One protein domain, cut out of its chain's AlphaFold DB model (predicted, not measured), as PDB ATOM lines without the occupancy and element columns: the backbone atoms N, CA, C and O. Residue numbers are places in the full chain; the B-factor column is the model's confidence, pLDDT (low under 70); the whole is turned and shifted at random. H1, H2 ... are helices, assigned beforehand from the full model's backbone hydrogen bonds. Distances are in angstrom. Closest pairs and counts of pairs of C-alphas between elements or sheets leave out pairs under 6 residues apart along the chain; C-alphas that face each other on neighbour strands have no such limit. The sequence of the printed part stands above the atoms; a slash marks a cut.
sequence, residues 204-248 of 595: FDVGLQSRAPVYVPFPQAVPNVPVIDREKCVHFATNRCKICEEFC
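This is residues 204 to 248 of the 595 residues of the protein "4Fe-4S dicluster domain-containing protein" of Dehalococcoidia bacterium (UniProt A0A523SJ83). There is little regular structure here: a long looping stretch, residues 204 to 233, folds back on itself where residues 214 to 215 pair with 227 to 228, and two very short helices, H1 then H2, follow it. Residues 206 to 211 stick out. The printed part has 45 residues, 9 of them in these helices, with no named strand; the class is all helix. It is loose, with a radius of gyration of the C-alphas of 11.9 A and spans of 30 by 23 by 14 A.

Look first at H1, residues 234 to 238, where the O i to N i+4 pair is within hydrogen-bond range. A tight link of 4 residues leads to H2, residues 243 to 246, too short for such a pair; its one O i to N i+3 pair is within range. H1 and H2 are apart. Before them, residues 214 to 215 and 227 to 228 pair antiparallel.

Find C-alpha 234 at (271.145, 144.378, 212.585); H1 runs 6.0 A from there. H2 runs 5.2 A, to C-alpha 246 at (283.226, 140.001, 205.121).

The C-alphas farthest apart, Gln 220 and Thr 238, are 32.1 A apart. The printed part has no cut, and no printed residue is under 70 in pLDDT.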
ATOM      1  N   PHE A 204     280.001 157.494 225.406       95.38
ATOM      2  CA  PHE A 204     281.274 158.148 225.723       95.38
ATOM      3  C   PHE A 204     281.261 159.644 225.380       95.38
ATOM      4  O   PHE A 204     281.847 160.455 226.096       95.38
ATOM      5  N   ASP A 205     280.561 160.024 224.306       95.38
ATOM      6  CA  ASP A 205     280.391 161.421 223.896       95.38
ATOM      7  C   ASP A 205     279.092 162.055 224.393       95.38
ATOM      8  O   ASP A 205     278.706 163.112 223.891       95.38
ATOM      9  N   VAL A 206     278.427 161.424 225.366       94.44
ATOM     10  CA  VAL A 206     277.216 161.921 226.040       94.44
ATOM     11  C   VAL A 206     276.162 162.471 225.073       94.44
ATOM     12  O   VAL A 206     275.579 163.541 225.269       94.44
ATOM     13  N   GLY A 207     275.940 161.731 223.987       92.38
ATOM     14  CA  GLY A 207     274.906 162.025 222.998       92.38
ATOM     15  C   GLY A 207     275.232 163.104 221.967       92.38
ATOM     16  O   GLY A 207     274.376 163.413 221.142       92.38
ATOM     17  N   LEU A 208     276.450 163.654 221.952       92.00
ATOM     18  CA  LEU A 208     276.834 164.696 220.988       92.00
ATOM     19  C   LEU A 208     277.091 164.174 219.570       92.00
ATOM     20  O   LEU A 208     276.987 164.936 218.610       92.00
ATOM     21  N   GLN A 209     277.436 162.895 219.423       91.19
ATOM     22  CA  GLN A 209     277.605 162.257 218.121       91.19
ATOM     23  C   GLN A 209     276.973 160.874 218.084       91.19
ATOM     24  O   GLN A 209     276.768 160.231 219.117       91.19
ATOM     25  N   SER A 210     276.677 160.413 216.873       92.12
ATOM     26  CA  SER A 210     276.272 159.037 216.639       92.12
ATOM     27  C   SER A 210     277.484 158.109 216.521       92.12
ATOM     28  O   SER A 210     278.576 158.528 216.143       92.12
ATOM     29  N   ARG A 211     277.279 156.827 216.821       93.19
ATOM     30  CA  ARG A 211     278.241 155.739 216.616       93.19
ATOM     31  C   ARG A 211     277.617 154.602 215.808       93.19
ATOM     32  O   ARG A 211     276.399 154.515 215.659       93.19
ATOM     33  N   ALA A 212     278.461 153.721 215.282       91.44
ATOM     34  CA  ALA A 212     278.020 152.476 214.664       91.44
ATOM     35  C   ALA A 212     277.767 151.381 215.729       91.44
ATOM     36  O   ALA A 212     278.281 151.485 216.846       91.44
ATOM     37  N   PRO A 213     277.019 150.305 215.397       92.19
ATOM     38  CA  PRO A 213     276.870 149.146 216.281       92.19
ATOM     39  C   PRO A 213     278.193 148.430 216.577       92.19
ATOM     40  O   PRO A 213     278.364 147.894 217.663       92.19
ATOM     41  N   VAL A 214     279.128 148.431 215.621       93.94
ATOM     42  CA  VAL A 214     280.508 147.973 215.827       93.94
ATOM     43  C   VAL A 214     281.372 149.206 216.050       93.94
ATOM     44  O   VAL A 214     281.474 150.043 215.152       93.94
ATOM     45  N   TYR A 215     281.956 149.350 217.234       94.56
ATOM     46  CA  TYR A 215     282.670 150.570 217.612       94.56
ATOM     47  C   TYR A 215     283.819 150.284 218.577       94.56
ATOM     48  O   TYR A 215     283.866 149.246 219.227       94.56
ATOM     49  N   VAL A 216     284.745 151.236 218.672       94.56
ATOM     50  CA  VAL A 216     285.709 151.334 219.773       94.56
ATOM     51  C   VAL A 216     285.255 152.518 220.631       94.56
ATOM     52  O   VAL A 216     284.946 153.559 220.044       94.56
ATOM     53  N   PRO A 217     285.198 152.412 221.975       91.62
ATOM     54  CA  PRO A 217     284.673 153.485 222.823       91.62
ATOM     55  C   PRO A 217     285.336 154.847 222.580       91.62
ATOM     56  O   PRO A 217     284.654 155.865 222.510       91.62
ATOM     57  N   PHE A 218     286.662 154.862 222.418       93.88
ATOM     58  CA  PHE A 218     287.438 156.045 222.050       93.88
ATOM     59  C   PHE A 218     288.802 155.652 221.465       93.88
ATOM     60  O   PHE A 218     289.249 154.526 221.686       93.88
ATOM     61  N   PRO A 219     289.508 156.553 220.754       92.25
ATOM     62  CA  PRO A 219     290.713 156.181 220.003       92.25
ATOM     63  C   PRO A 219     291.866 155.599 220.835       92.25
ATOM     64  O   PRO A 219     292.696 154.871 220.298       92.25
ATOM     65  N   GLN A 220     291.938 155.925 222.130       95.12
ATOM     66  CA  GLN A 220     292.976 155.462 223.060       95.12
ATOM     67  C   GLN A 220     292.457 154.419 224.067       95.12
ATOM     68  O   GLN A 220     293.037 154.277 225.143       95.12
ATOM     69  N   ALA A 221     291.355 153.725 223.759       95.50
ATOM     70  CA  ALA A 221     290.811 152.680 224.623       95.50
ATOM     71  C   ALA A 221     291.855 151.588 224.922       95.50
ATOM     72  O   ALA A 221     292.671 151.247 224.067       95.50
ATOM     73  N   VAL A 222     291.831 151.039 226.140       96.25
ATOM     74  CA  VAL A 222     292.716 149.945 226.563       96.25
ATOM     75  C   VAL A 222     291.874 148.859 227.239       96.25
ATOM     76  O   VAL A 222     291.293 149.140 228.287       96.25
ATOM     77  N   PRO A 223     291.811 147.633 226.685       94.88
ATOM     78  CA  PRO A 223     292.386 147.216 225.399       94.88
ATOM     79  C   PRO A 223     291.744 147.948 224.204       94.88
ATOM     80  O   PRO A 223     290.550 148.243 224.215       94.88
ATOM     81  N   ASN A 224     292.533 148.240 223.162       93.00
ATOM     82  CA  ASN A 224     292.044 148.920 221.952       93.00
ATOM     83  C   ASN A 224     291.388 147.916 220.994       93.00
ATOM     84  O   ASN A 224     291.926 147.606 219.931       93.00
ATOM     85  N   VAL A 225     290.264 147.347 221.427       93.00
ATOM     86  CA  VAL A 225     289.513 146.323 220.695       93.00
ATOM     87  C   VAL A 225     288.096 146.819 220.398       93.00
ATOM     88  O   VAL A 225     287.484 147.463 221.255       93.00
ATOM     89  N   PRO A 226     287.566 146.569 219.188       92.81
ATOM     90  CA  PRO A 226     286.189 146.907 218.870       92.81
ATOM     91  C   PRO A 226     285.216 145.959 219.574       92.81
ATOM     92  O   PRO A 226     285.508 144.782 219.773       92.81
ATOM     93  N   VAL A 227     284.034 146.475 219.889       94.50
ATOM     94  CA  VAL A 227     282.918 145.725 220.471       94.50
ATOM     95  C   VAL A 227     281.695 145.816 219.565       94.50
ATOM     96  O   VAL A 227     281.518 146.799 218.837       94.50
ATOM     97  N   ILE A 228     280.854 144.782 219.597       95.19
ATOM     98  CA  ILE A 228     279.571 144.755 218.891       95.19
ATOM     99  C   ILE A 228     278.454 144.970 219.907       95.19
ATOM    100  O   ILE A 228     278.231 144.148 220.790       95.19
ATOM    101  N   ASP A 229     277.720 146.064 219.746       94.69
ATOM    102  CA  ASP A 229     276.484 146.320 220.471       94.69
ATOM    103  C   ASP A 229     275.386 145.367 219.977       94.69
ATOM    104  O   ASP A 229     274.815 145.559 218.895       94.69
ATOM    105  N   ARG A 230     275.114 144.314 220.756       93.12
ATOM    106  CA  ARG A 230     274.137 143.274 220.401       93.12
ATOM    107  C   ARG A 230     272.724 143.822 220.255       93.12
ATOM    108  O   ARG A 230     272.003 143.387 219.363       93.12
ATOM    109  N   GLU A 231     272.344 144.797 221.075       91.75
ATOM    110  CA  GLU A 231     270.991 145.354 221.075       91.75
ATOM    111  C   GLU A 231     270.716 146.223 219.845       91.75
ATOM    112  O   GLU A 231     269.573 146.335 219.399       91.75
ATOM    113  N   LYS A 232     271.754 146.866 219.296       91.44
ATOM    114  CA  LYS A 232     271.622 147.783 218.151       91.44
ATOM    115  C   LYS A 232     272.077 147.188 216.819       91.44
ATOM    116  O   LYS A 232     271.846 147.785 215.766       91.44
ATOM    117  N   CYS A 233     272.747 146.040 216.828       91.62
ATOM    118  CA  CYS A 233     273.272 145.415 215.620       91.62
ATOM    119  C   CYS A 233     272.174 144.702 214.813       91.62
ATOM    120  O   CYS A 233     271.448 143.843 215.310       91.62
ATOM    121  N   VAL A 234     272.115 144.994 213.509       89.69
ATOM    122  CA  VAL A 234     271.145 144.378 212.585       89.69
ATOM    123  C   VAL A 234     271.322 142.859 212.492       89.69
ATOM    124  O   VAL A 234     270.339 142.156 212.281       89.69
ATOM    125  N   HIS A 235     272.545 142.340 212.669       92.06
ATOM    126  CA  HIS A 235     272.795 140.898 212.674       92.06
ATOM    127  C   HIS A 235     271.947 140.187 213.731       92.06
ATOM    128  O   HIS A 235     271.192 139.290 213.387       92.06
ATOM    129  N   PHE A 236     271.996 140.634 214.986       91.56
ATOM    130  CA  PHE A 236     271.239 140.008 216.071       91.56
ATOM    131  C   PHE A 236     269.729 140.276 215.972       91.56
ATOM    132  O   PHE A 236     268.934 139.486 216.468       91.56
ATOM    133  N   ALA A 237     269.319 141.338 215.270       87.69
ATOM    134  CA  ALA A 237     267.906 141.620 215.016       87.69
ATOM    135  C   ALA A 237     267.284 140.744 213.910       87.69
ATOM    136  O   ALA A 237     266.104 140.409 213.995       87.69
ATOM    137  N   THR A 238     268.029 140.400 212.848       88.44
ATOM    138  CA  THR A 238     267.470 139.716 211.657       88.44
ATOM    139  C   THR A 238     268.165 138.410 211.270       88.44
ATOM    140  O   THR A 238     267.728 137.740 210.333       88.44
ATOM    141  N   ASN A 239     269.251 138.049 211.950       89.69
ATOM    142  CA  ASN A 239     270.135 136.919 211.655       89.69
ATOM    143  C   ASN A 239     270.645 136.880 210.195       89.69
ATOM    144  O   ASN A 239     270.812 135.816 209.597       89.69
ATOM    145  N   ARG A 240     270.831 138.054 209.568       87.94
ATOM    146  CA  ARG A 240     271.184 138.177 208.135       87.94
ATOM    147  C   ARG A 240     272.424 139.016 207.858       87.94
ATOM    148  O   ARG A 240     273.255 138.628 207.041       87.94
ATOM    149  N   CYS A 241     272.556 140.178 208.494       91.12
ATOM    150  CA  CYS A 241     273.645 141.100 208.173       91.12
ATOM    151  C   CYS A 241     274.991 140.534 208.650       91.12
ATOM    152  O   CYS A 241     275.168 140.341 209.844       91.12
ATOM    153  N   LYS A 242     275.937 140.293 207.737       91.56
ATOM    154  CA  LYS A 242     277.313 139.844 208.046       91.56
ATOM    155  C   LYS A 242     278.383 140.676 207.335       91.56
ATOM    156  O   LYS A 242     279.512 140.252 207.140       91.56
ATOM    157  N   ILE A 243     278.021 141.898 206.938       91.00
ATOM    158  CA  ILE A 243     278.894 142.771 206.145       91.00
ATOM    159  C   ILE A 243     280.208 143.040 206.892       91.00
ATOM    160  O   ILE A 243     281.272 142.935 206.303       91.00
ATOM    161  N   CYS A 244     280.165 143.349 208.190       91.81
ATOM    162  CA  CYS A 244     281.387 143.637 208.943       91.81
ATOM    163  C   CYS A 244     282.376 142.457 208.960       91.81
ATOM    164  O   CYS A 244     283.574 142.702 208.873       91.81
ATOM    165  N   GLU A 245     281.893 141.212 209.017       93.00
ATOM    166  CA  GLU A 245     282.715 139.994 208.955       93.00
ATOM    167  C   GLU A 245     283.411 139.861 207.591       93.00
ATOM    168  O   GLU A 245     284.619 139.649 207.541       93.00
ATOM    169  N   GLU A 246     282.686 140.087 206.489       89.50
ATOM    170  CA  GLU A 246     283.226 140.001 205.121       89.50
ATOM    171  C   GLU A 246     284.353 141.007 204.849       89.50
ATOM    172  O   GLU A 246     285.313 140.695 204.147       89.50
ATOM    173  N   PHE A 247     284.250 142.215 205.410       89.19
ATOM    174  CA  PHE A 247     285.273 143.258 205.267       89.19
ATOM    175  C   PHE A 247     286.361 143.202 206.356       89.19
ATOM    176  O   PHE A 247     287.313 143.984 206.307       89.19
ATOM    177  N   CYS A 248     286.255 142.298 207.336       91.19
ATOM    178  CA  CYS A 248     287.248 142.149 208.395       91.19
ATOM    179  C   CYS A 248     288.433 141.303 207.909       91.19
ATOM    180  O   CYS A 248     288.413 140.074 207.970       91.19
TER     181      CYS A 248